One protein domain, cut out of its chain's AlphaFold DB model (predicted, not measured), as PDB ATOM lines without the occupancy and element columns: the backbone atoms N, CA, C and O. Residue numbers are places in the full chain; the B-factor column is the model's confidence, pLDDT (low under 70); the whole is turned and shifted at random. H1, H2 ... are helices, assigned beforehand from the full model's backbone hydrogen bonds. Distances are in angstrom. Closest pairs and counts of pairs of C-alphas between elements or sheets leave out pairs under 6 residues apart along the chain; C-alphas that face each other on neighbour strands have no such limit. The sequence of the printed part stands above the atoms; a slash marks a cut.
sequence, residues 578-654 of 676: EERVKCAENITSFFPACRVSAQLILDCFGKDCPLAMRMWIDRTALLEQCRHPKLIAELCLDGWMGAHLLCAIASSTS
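This is residues 578 to 654 of the 676 residues of the protein "Leishmanolysin-like peptidase" of Trypanosoma cruzi (strain CL Brener) (UniProt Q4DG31). Two long helices, H2 and H6, pack side by side near the middle, overlapping at the first part of H2; H1 and H3 pack on the other end of H2, while H5 and the very short H4 pack on H6. The result is an elongated but compact all-helix body with spans of 32 by 21 by 19 A and a radius of gyration of the C-alphas of 11.3 A. The printed part has 77 residues, with six named helices, H1 to H6 in order, and no named strand.

H1, residues 578 to 585, and H2, residues 594 to 605, form a helical hairpin at a shallow tilt of 21 degrees; residues 600 to 605 of H2 touch H1, closest at the C-alphas of Cys 583 and Cys 604, 5.4 A. H3, residues 610 to 617, touches H1 at a steep tilt of 39 degrees, closest at the C-alphas of Glu 578 and Ala 612, 6.0 A. H2 and H3 only just touch, with 3 pairs of C-alphas within 8 A. H6, residues 639 to 652, touches residues 594 to 598 of H2, the same way at a shallow tilt of 28 degrees; their closest C-alphas, Arg 595 and Gly 642, are 4.4 A apart. H4, residues 622 to 625, touches residues 647 to 651 of H6, closest at the C-alphas of Leu 623 and Ala 650, 5.4 A. H5, residues 629 to 635, touches H6 at a steep tilt of 50 degrees, opposite ways, closest at the C-alphas of Ala 633 and Gly 639, 4.5 A. The helix packing is part aligned, part crossed: of the 5 pairs of helices that touch and have a tilt, H4 being too short for one, 2 are at a shallow tilt. Every O i to N i+4 pair is within hydrogen-bond range in H2, H3, H5 and H6, and 2 of 4 in H1; H4 is too short for one.

H1 begins at C-alpha 578 (-11.965, 30.462, -36.413). H2 is 16.6 A long, and H6, the longest at 19.9 A, ends at C-alpha 652 (-5.736, 14.860, -28.525).

The C-alphas farthest apart, those of Glu 579 and Lys 630, are 32.8 A apart. The printed part has no cut and no long link. Confidence is under 70 at residue 638 and residues 652 to 654.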
ATOM      1  N   GLU A 578     -10.846  30.686 -35.490       84.64
ATOM      2  CA  GLU A 578     -11.965  30.462 -36.413       84.64
ATOM      3  C   GLU A 578     -11.549  30.615 -37.878       84.64
ATOM      4  O   GLU A 578     -11.999  29.864 -38.738       84.64
ATOM      5  N   GLU A 579     -10.649  31.549 -38.182       84.45
ATOM      6  CA  GLU A 579     -10.184  31.771 -39.551       84.45
ATOM      7  C   GLU A 579      -9.188  30.693 -39.996       84.45
ATOM      8  O   GLU A 579      -9.146  30.338 -41.173       84.45
ATOM      9  N   ARG A 580      -8.445  30.101 -39.049       86.12
ATOM     10  CA  ARG A 580      -7.530  28.975 -39.304       86.12
ATOM     11  C   ARG A 580      -8.253  27.705 -39.764       86.12
ATOM     12  O   ARG A 580      -7.655  26.877 -40.444       86.12
ATOM     13  N   VAL A 581      -9.554  27.583 -39.494       87.79
ATOM     14  CA  VAL A 581     -10.404  26.527 -40.068       87.79
ATOM     15  C   VAL A 581     -10.358  26.545 -41.599       87.79
ATOM     16  O   VAL A 581     -10.291  25.482 -42.206       87.79
ATOM     17  N   LYS A 582     -10.312  27.730 -42.230       85.09
ATOM     18  CA  LYS A 582     -10.254  27.869 -43.697       85.09
ATOM     19  C   LYS A 582      -8.967  27.296 -44.292       85.09
ATOM     20  O   LYS A 582      -8.981  26.804 -45.413       85.09
ATOM     21  N   CYS A 583      -7.863  27.333 -43.541       84.85
ATOM     22  CA  CYS A 583      -6.629  26.656 -43.936       84.85
ATOM     23  C   CYS A 583      -6.858  25.140 -44.010       84.85
ATOM     24  O   CYS A 583      -6.514  24.509 -45.008       84.85
ATOM     25  N   ALA A 584      -7.494  24.565 -42.985       87.73
ATOM     26  CA  ALA A 584      -7.740  23.129 -42.907       87.73
ATOM     27  C   ALA A 584      -8.838  22.653 -43.879       87.73
ATOM     28  O   ALA A 584      -8.813  21.508 -44.314       87.73
ATOM     29  N   GLU A 585      -9.774  23.518 -44.284       86.37
ATOM     30  CA  GLU A 585     -10.768  23.222 -45.332       86.37
ATOM     31  C   GLU A 585     -10.135  22.902 -46.700       86.37
ATOM     32  O   GLU A 585     -10.749  22.197 -47.499       86.37
ATOM     33  N   ASN A 586      -8.888  23.322 -46.947       83.28
ATOM     34  CA  ASN A 586      -8.141  22.927 -48.144       83.28
ATOM     35  C   ASN A 586      -7.621  21.476 -48.093       83.28
ATOM     36  O   ASN A 586      -7.155  20.955 -49.109       83.28
ATOM     37  N   ILE A 587      -7.696  20.801 -46.940       85.01
ATOM     38  CA  ILE A 587      -7.292  19.399 -46.783       85.01
ATOM     39  C   ILE A 587      -8.451  18.513 -47.259       85.01
ATOM     40  O   ILE A 587      -9.319  18.112 -46.488       85.01
ATOM     41  N   THR A 588      -8.485  18.233 -48.563       77.38
ATOM     42  CA  THR A 588      -9.584  17.495 -49.213       77.38
ATOM     43  C   THR A 588      -9.498  15.976 -49.055       77.38
ATOM     44  O   THR A 588     -10.512  15.293 -49.183       77.38
ATOM     45  N   SER A 589      -8.311  15.430 -48.771       80.81
ATOM     46  CA  SER A 589      -8.104  14.002 -48.521       80.81
ATOM     47  C   SER A 589      -7.000  13.779 -47.494       80.81
ATOM     48  O   SER A 589      -5.922  14.357 -47.610       80.81
ATOM     49  N   PHE A 590      -7.253  12.894 -46.526       82.68
ATOM     50  CA  PHE A 590      -6.238  12.418 -45.577       82.68
ATOM     51  C   PHE A 590      -5.336  11.335 -46.168       82.68
ATOM     52  O   PHE A 590      -4.211  11.116 -45.718       82.68
ATOM     53  N   PHE A 591      -5.861  10.634 -47.172       81.70
ATOM     54  CA  PHE A 591      -5.253   9.451 -47.746       81.70
ATOM     55  C   PHE A 591      -4.759   9.722 -49.170       81.70
ATOM     56  O   PHE A 591      -5.374  10.493 -49.910       81.70
ATOM     57  N   PRO A 592      -3.672   9.061 -49.582       73.15
ATOM     58  CA  PRO A 592      -2.924   8.095 -48.784       73.15
ATOM     59  C   PRO A 592      -1.781   8.757 -47.971       73.15
ATOM     60  O   PRO A 592      -1.071   8.081 -47.247       73.15
ATOM     61  N   ALA A 593      -1.594  10.080 -48.014       77.91
ATOM     62  CA  ALA A 593      -0.502  10.775 -47.315       77.91
ATOM     63  C   ALA A 593      -0.867  11.200 -45.872       77.91
ATOM     64  O   ALA A 593      -0.976  12.392 -45.571       77.91
ATOM     65  N   CYS A 594      -1.043  10.238 -44.964       84.73
ATOM     66  CA  CYS A 594      -1.574  10.495 -43.620       84.73
ATOM     67  C   CYS A 594      -0.687  11.401 -42.760       84.73
ATOM     68  O   CYS A 594      -1.207  12.331 -42.146       84.73
ATOM     69  N   ARG A 595       0.642  11.208 -42.740       80.23
ATOM     70  CA  ARG A 595       1.557  12.119 -42.025       80.23
ATOM     71  C   ARG A 595       1.603  13.521 -42.616       80.23
ATOM     72  O   ARG A 595       1.683  14.473 -41.850       80.23
ATOM     73  N   VAL A 596       1.538  13.666 -43.940       81.43
ATOM     74  CA  VAL A 596       1.475  14.994 -44.579       81.43
ATOM     75  C   VAL A 596       0.177  15.685 -44.186       81.43
ATOM     76  O   VAL A 596       0.195  16.837 -43.774       81.43
ATOM     77  N   SER A 597      -0.937  14.959 -44.227       86.96
ATOM     78  CA  SER A 597      -2.236  15.477 -43.800       86.96
ATOM     79  C   SER A 597      -2.218  15.879 -42.329       86.96
ATOM     80  O   SER A 597      -2.656  16.967 -41.984       86.96
ATOM     81  N   ALA A 598      -1.639  15.044 -41.466       86.44
ATOM     82  CA  ALA A 598      -1.434  15.359 -40.061       86.44
ATOM     83  C   ALA A 598      -0.595  16.635 -39.866       86.44
ATOM     84  O   ALA A 598      -0.975  17.500 -39.080       86.44
ATOM     85  N   GLN A 599       0.498  16.792 -40.616       83.47
ATOM     86  CA  GLN A 599       1.326  17.996 -40.571       83.47
ATOM     87  C   GLN A 599       0.561  19.233 -41.052       83.47
ATOM     88  O   GLN A 599       0.582  20.243 -40.364       83.47
ATOM     89  N   LEU A 600      -0.186  19.143 -42.156       86.79
ATOM     90  CA  LEU A 600      -1.025  20.241 -42.650       86.79
ATOM     91  C   LEU A 600      -2.081  20.661 -41.617       86.79
ATOM     92  O   LEU A 600      -2.321  21.851 -41.437       86.79
ATOM     93  N   ILE A 601      -2.679  19.706 -40.893       88.94
ATOM     94  CA  ILE A 601      -3.608  20.013 -39.795       88.94
ATOM     95  C   ILE A 601      -2.880  20.784 -38.686       88.94
ATOM     96  O   ILE A 601      -3.369  21.825 -38.238       88.94
ATOM     97  N   LEU A 602      -1.702  20.311 -38.263       85.93
ATOM     98  CA  LEU A 602      -0.881  20.989 -37.253       85.93
ATOM     99  C   LEU A 602      -0.416  22.377 -37.715       85.93
ATOM    100  O   LEU A 602      -0.382  23.301 -36.907       85.93
ATOM    101  N   ASP A 603      -0.101  22.548 -38.996       83.75
ATOM    102  CA  ASP A 603       0.328  23.822 -39.573       83.75
ATOM    103  C   ASP A 603      -0.824  24.827 -39.642       83.75
ATOM    104  O   ASP A 603      -0.624  26.010 -39.357       83.75
ATOM    105  N   CYS A 604      -2.033  24.359 -39.965       87.61
ATOM    106  CA  CYS A 604      -3.222  25.199 -39.995       87.61
ATOM    107  C   CYS A 604      -3.636  25.665 -38.602       87.61
ATOM    108  O   CYS A 604      -3.893  26.851 -38.419       87.61
ATOM    109  N   PHE A 605      -3.718  24.767 -37.615       87.76
ATOM    110  CA  PHE A 605      -4.229  25.126 -36.289       87.76
ATOM    111  C   PHE A 605      -3.149  25.613 -35.329       87.76
ATOM    112  O   PHE A 605      -3.458  26.396 -34.430       87.76
ATOM    113  N   GLY A 606      -1.896  25.206 -35.512       81.10
ATOM    114  CA  GLY A 606      -0.860  25.392 -34.506       81.10
ATOM    115  C   GLY A 606      -1.195  24.648 -33.211       81.10
ATOM    116  O   GLY A 606      -1.961  23.684 -33.191       81.10
ATOM    117  N   LYS A 607      -0.619  25.112 -32.101       75.30
ATOM    118  CA  LYS A 607      -0.840  24.537 -30.761       75.30
ATOM    119  C   LYS A 607      -1.861  25.296 -29.917       75.30
ATOM    120  O   LYS A 607      -2.282  24.809 -28.876       75.30
ATOM    121  N   ASP A 608      -2.253  26.480 -30.368       81.25
ATOM    122  CA  ASP A 608      -3.082  27.464 -29.671       81.25
ATOM    123  C   ASP A 608      -4.564  27.427 -30.082       81.25
ATOM    124  O   ASP A 608      -5.385  28.084 -29.445       81.25
ATOM    125  N   CYS A 609      -4.941  26.623 -31.084       86.96
ATOM    126  CA  CYS A 609      -6.326  26.504 -31.552       86.96
ATOM    127  C   CYS A 609      -6.940  25.091 -31.425       86.96
ATOM    128  O   CYS A 609      -7.577  24.621 -32.375       86.96
ATOM    129  N   PRO A 610      -6.827  24.399 -30.269       83.21
ATOM    130  CA  PRO A 610      -7.320  23.026 -30.119       83.21
ATOM    131  C   PRO A 610      -8.842  22.908 -30.298       83.21
ATOM    132  O   PRO A 610      -9.319  21.917 -30.850       83.21
ATOM    133  N   LEU A 611      -9.614  23.923 -29.888       84.44
ATOM    134  CA  LEU A 611     -11.074  23.923 -30.034       84.44
ATOM    135  C   LEU A 611     -11.511  24.067 -31.501       84.44
ATOM    136  O   LEU A 611     -12.378  23.328 -31.960       84.44
ATOM    137  N   ALA A 612     -10.885  24.974 -32.255       87.83
ATOM    138  CA  ALA A 612     -11.177  25.128 -33.680       87.83
ATOM    139  C   ALA A 612     -10.773  23.874 -34.470       87.83
ATOM    140  O   ALA A 612     -11.524  23.419 -35.336       87.83
ATOM    141  N   MET A 613      -9.634  23.271 -34.108       89.26
ATOM    142  CA  MET A 613      -9.203  21.983 -34.647       89.26
ATOM    143  C   MET A 613     -10.249  20.902 -34.384       89.26
ATOM    144  O   MET A 613     -10.637  20.194 -35.308       89.26
ATOM    145  N   ARG A 614     -10.780  20.819 -33.157       83.62
ATOM    146  CA  ARG A 614     -11.843  19.870 -32.802       83.62
ATOM    147  C   ARG A 614     -13.088  20.041 -33.666       83.62
ATOM    148  O   ARG A 614     -13.536  19.077 -34.279       83.62
ATOM    149  N   MET A 615     -13.616  21.262 -33.745       84.54
ATOM    150  CA  MET A 615     -14.820  21.570 -34.528       84.54
ATOM    151  C   MET A 615     -14.652  21.248 -36.016       84.54
ATOM    152  O   MET A 615     -15.621  20.956 -36.717       84.54
ATOM    153  N   TRP A 616     -13.430  21.346 -36.532       88.37
ATOM    154  CA  TRP A 616     -13.117  20.925 -37.889       88.37
ATOM    155  C   TRP A 616     -13.017  19.395 -38.008       88.37
ATOM    156  O   TRP A 616     -13.662  18.831 -38.886       88.37
ATOM    157  N   ILE A 617     -12.323  18.707 -37.094       87.36
ATOM    158  CA  ILE A 617     -12.204  17.234 -37.080       87.36
ATOM    159  C   ILE A 617     -13.571  16.544 -36.957       87.36
ATOM    160  O   ILE A 617     -13.821  15.549 -37.637       87.36
ATOM    161  N   ASP A 618     -14.485  17.079 -36.144       83.77
ATOM    162  CA  ASP A 618     -15.842  16.534 -36.001       83.77
ATOM    163  C   ASP A 618     -16.639  16.593 -37.323       83.77
ATOM    164  O   ASP A 618     -17.534  15.777 -37.542       83.77
ATOM    165  N   ARG A 619     -16.287  17.501 -38.248       85.76
ATOM    166  CA  ARG A 619     -16.909  17.604 -39.580       85.76
ATOM    167  C   ARG A 619     -16.307  16.659 -40.624       85.76
ATOM    168  O   ARG A 619     -16.946  16.424 -41.645       85.76
ATOM    169  N   THR A 620     -15.110  16.111 -40.404       83.58
ATOM    170  CA  THR A 620     -14.374  15.331 -41.420       83.58
ATOM    171  C   THR A 620     -14.524  13.812 -41.285       83.58
ATOM    172  O   THR A 620     -13.889  13.070 -42.031       83.58
ATOM    173  N   ALA A 621     -15.340  13.328 -40.338       82.48
ATOM    174  CA  ALA A 621     -15.475  11.909 -39.961       82.48
ATOM    175  C   ALA A 621     -14.155  11.218 -39.541       82.48
ATOM    176  O   ALA A 621     -14.140  10.012 -39.279       82.48
ATOM    177  N   LEU A 622     -13.057  11.975 -39.417       84.92
ATOM    178  CA  LEU A 622     -11.727  11.455 -39.110       84.92
ATOM    179  C   LEU A 622     -11.683  10.761 -37.741       84.92
ATOM    180  O   LEU A 622     -11.025   9.737 -37.578       84.92
ATOM    181  N   LEU A 623     -12.425  11.278 -36.759       84.19
ATOM    182  CA  LEU A 623     -12.528  10.658 -35.438       84.19
ATOM    183  C   LEU A 623     -13.157   9.255 -35.498       84.19
ATOM    184  O   LEU A 623     -12.684   8.349 -34.815       84.19
ATOM    185  N   GLU A 624     -14.197   9.070 -36.316       84.45
ATOM    186  CA  GLU A 624     -14.870   7.773 -36.479       84.45
ATOM    187  C   GLU A 624     -13.940   6.772 -37.164       84.45
ATOM    188  O   GLU A 624     -13.762   5.646 -36.708       84.45
ATOM    189  N   GLN A 625     -13.263   7.230 -38.214       85.29
ATOM    190  CA  GLN A 625     -12.215   6.491 -38.904       85.29
ATOM    191  C   GLN A 625     -11.102   6.033 -37.940       85.29
ATOM    192  O   GLN A 625     -10.701   4.867 -37.945       85.29
ATOM    193  N   CYS A 626     -10.668   6.910 -37.034       86.88
ATOM    194  CA  CYS A 626      -9.642   6.616 -36.036       86.88
ATOM    195  C   CYS A 626     -10.064   5.658 -34.914       86.88
ATOM    196  O   CYS A 626      -9.198   5.199 -34.170       86.88
ATOM    197  N   ARG A 627     -11.344   5.265 -34.815       85.63
ATOM    198  CA  ARG A 627     -11.757   4.128 -33.965       85.63
ATOM    199  C   ARG A 627     -11.249   2.789 -34.496       85.63
ATOM    200  O   ARG A 627     -11.154   1.818 -33.746       85.63
ATOM    201  N   HIS A 628     -10.882   2.742 -35.775       82.70
ATOM    202  CA  HIS A 628     -10.298   1.580 -36.431       82.70
ATOM    203  C   HIS A 628      -8.891   1.908 -36.949       82.70
ATOM    204  O   HIS A 628      -8.666   1.869 -38.159       82.70
ATOM    205  N   PRO A 629      -7.904   2.180 -36.069       72.27
ATOM    206  CA  PRO A 629      -6.565   2.619 -36.483       72.27
ATOM    207  C   PRO A 629      -5.888   1.640 -37.456       72.27
ATOM    208  O   PRO A 629      -5.111   2.047 -38.314       72.27
ATOM    209  N   LYS A 630      -6.246   0.350 -37.384       73.44
ATOM    210  CA  LYS A 630      -5.818  -0.680 -38.339       73.44
ATOM    211  C   LYS A 630      -6.262  -0.389 -39.780       73.44
ATOM    212  O   LYS A 630      -5.443  -0.520 -40.682       73.44
ATOM    213  N   LEU A 631      -7.522  -0.004 -39.993       81.20
ATOM    214  CA  LEU A 631      -8.047   0.322 -41.324       81.20
ATOM    215  C   LEU A 631      -7.352   1.569 -41.881       81.20
ATOM    216  O   LEU A 631      -6.982   1.608 -43.046       81.20
ATOM    217  N   ILE A 632      -7.107   2.555 -41.017       84.07
ATOM    218  CA  ILE A 632      -6.388   3.784 -41.374       84.07
ATOM    219  C   ILE A 632      -4.962   3.468 -41.812       84.07
ATOM    220  O   ILE A 632      -4.542   3.928 -42.868       84.07
ATOM    221  N   ALA A 633      -4.244   2.620 -41.073       82.32
ATOM    222  CA  ALA A 633      -2.885   2.216 -41.429       82.32
ATOM    223  C   ALA A 633      -2.789   1.531 -42.803       82.32
ATOM    224  O   ALA A 633      -1.775   1.672 -43.474       82.32
ATOM    225  N   GLU A 634      -3.821   0.808 -43.244       79.00
ATOM    226  CA  GLU A 634      -3.865   0.201 -44.584       79.00
ATOM    227  C   GLU A 634      -4.129   1.229 -45.701       79.00
ATOM    228  O   GLU A 634      -3.732   1.007 -46.844       79.00
ATOM    229  N   LEU A 635      -4.750   2.366 -45.373       81.78
ATOM    230  CA  LEU A 635      -5.028   3.466 -46.304       81.78
ATOM    231  C   LEU A 635      -3.865   4.472 -46.415       81.78
ATOM    232  O   LEU A 635      -3.821   5.253 -47.366       81.78
ATOM    233  N   CYS A 636      -2.934   4.473 -45.460       79.27
ATOM    234  CA  CYS A 636      -1.787   5.380 -45.418       79.27
ATOM    235  C   CYS A 636      -0.575   4.826 -46.197       79.27
ATOM    236  O   CYS A 636      -0.127   3.708 -45.947       79.27
ATOM    237  N   LEU A 637       0.046   5.631 -47.070       71.73
ATOM    238  CA  LEU A 637       1.337   5.342 -47.718       71.73
ATOM    239  C   LEU A 637       2.448   5.139 -46.695       71.73
ATOM    240  O   LEU A 637       3.360   4.358 -46.917       71.73
ATOM    241  N   ASP A 638       2.390   5.852 -45.584       69.65
ATOM    242  CA  ASP A 638       3.301   5.759 -44.451       69.65
ATOM    243  C   ASP A 638       2.789   4.808 -43.355       69.65
ATOM    244  O   ASP A 638       3.313   4.775 -42.241       69.65
ATOM    245  N   GLY A 639       1.774   4.000 -43.672       77.48
ATOM    246  CA  GLY A 639       1.296   2.911 -42.835       77.48
ATOM    247  C   GLY A 639       0.877   3.346 -41.430       77.48
ATOM    248  O   GLY A 639       0.195   4.353 -41.222       77.48
ATOM    249  N   TRP A 640       1.306   2.562 -40.440       79.28
ATOM    250  CA  TRP A 640       0.956   2.762 -39.034       79.28
ATOM    251  C   TRP A 640       1.470   4.085 -38.449       79.28
ATOM    252  O   TRP A 640       0.786   4.677 -37.620       79.28
ATOM    253  N   MET A 641       2.624   4.595 -38.894       76.11
ATOM    254  CA  MET A 641       3.168   5.869 -38.408       76.11
ATOM    255  C   MET A 641       2.253   7.045 -38.777       76.11
ATOM    256  O   MET A 641       1.929   7.872 -37.922       76.11
ATOM    257  N   GLY A 642       1.794   7.085 -40.031       79.59
ATOM    258  CA  GLY A 642       0.851   8.091 -40.514       79.59
ATOM    259  C   GLY A 642      -0.501   8.003 -39.840       79.59
ATOM    260  O   GLY A 642      -1.022   9.011 -39.367       79.59
ATOM    261  N   ALA A 643      -1.040   6.785 -39.743       84.31
ATOM    262  CA  ALA A 643      -2.296   6.532 -39.049       84.31
ATOM    263  C   ALA A 643      -2.225   6.961 -37.580       84.31
ATOM    264  O   ALA A 643      -3.130   7.634 -37.097       84.31
ATOM    265  N   HIS A 644      -1.138   6.629 -36.880       83.67
ATOM    266  CA  HIS A 644      -0.951   7.013 -35.486       83.67
ATOM    267  C   HIS A 644      -0.865   8.532 -35.323       83.67
ATOM    268  O   HIS A 644      -1.538   9.079 -34.455       83.67
ATOM    269  N   LEU A 645      -0.084   9.232 -36.154       82.47
ATOM    270  CA  LEU A 645       0.031  10.690 -36.068       82.47
ATOM    271  C   LEU A 645      -1.307  11.382 -36.376       82.47
ATOM    272  O   LEU A 645      -1.742  12.252 -35.623       82.47
ATOM    273  N   LEU A 646      -1.991  10.954 -37.438       87.18
ATOM    274  CA  LEU A 646      -3.293  11.490 -37.831       87.18
ATOM    275  C   LEU A 646      -4.361  11.227 -36.753       87.18
ATOM    276  O   LEU A 646      -5.118  12.127 -36.386       87.18
ATOM    277  N   CYS A 647      -4.382  10.023 -36.179       88.48
ATOM    278  CA  CYS A 647      -5.328   9.667 -35.126       88.48
ATOM    279  C   CYS A 647      -4.985  10.256 -33.759       88.48
ATOM    280  O   CYS A 647      -5.899  10.530 -32.980       88.48
ATOM    281  N   ALA A 648      -3.714  10.532 -33.468       84.31
ATOM    282  CA  ALA A 648      -3.318  11.302 -32.295       84.31
ATOM    283  C   ALA A 648      -3.836  12.746 -32.382       84.31
ATOM    284  O   ALA A 648      -4.327  13.280 -31.389       84.31
ATOM    285  N   ILE A 649      -3.827  13.366 -33.568       84.42
ATOM    286  CA  ILE A 649      -4.442  14.685 -33.782       84.42
ATOM    287  C   ILE A 649      -5.963  14.615 -33.589       84.42
ATOM    288  O   ILE A 649      -6.528  15.433 -32.864       84.42
ATOM    289  N   ALA A 650      -6.619  13.591 -34.146       80.96
ATOM    290  CA  ALA A 650      -8.049  13.366 -33.929       80.96
ATOM    291  C   ALA A 650      -8.404  13.176 -32.442       80.96
ATOM    292  O   ALA A 650      -9.419  13.698 -31.977       80.96
ATOM    293  N   SER A 651      -7.545  12.490 -31.682       74.35
ATOM    294  CA  SER A 651      -7.808  12.081 -30.295       74.35
ATOM    295  C   SER A 651      -7.337  13.084 -29.236       74.35
ATOM    296  O   SER A 651      -7.977  13.189 -28.194       74.35
ATOM    297  N   SER A 652      -6.269  13.854 -29.472       65.38
ATOM    298  CA  SER A 652      -5.736  14.860 -28.525       65.38
ATOM    299  C   SER A 652      -6.747  15.960 -28.185       65.38
ATOM    300  O   SER A 652      -6.714  16.544 -27.106       65.38
ATOM    301  N   THR A 653      -7.730  16.174 -29.057       52.27
ATOM    302  CA  THR A 653      -8.849  17.095 -28.823       52.27
ATOM    303  C   THR A 653      -9.917  16.561 -27.859       52.27
ATOM    304  O   THR A 653     -10.808  17.312 -27.472       52.27
ATOM    305  N   SER A 654      -9.843  15.290 -27.439       47.65
ATOM    306  CA  SER A 654     -10.797  14.693 -26.492       47.65
ATOM    307  C   SER A 654     -10.472  14.972 -25.019       47.65
ATOM    308  O   SER A 654     -11.378  14.941 -24.194       47.65
TER     309      SER A 654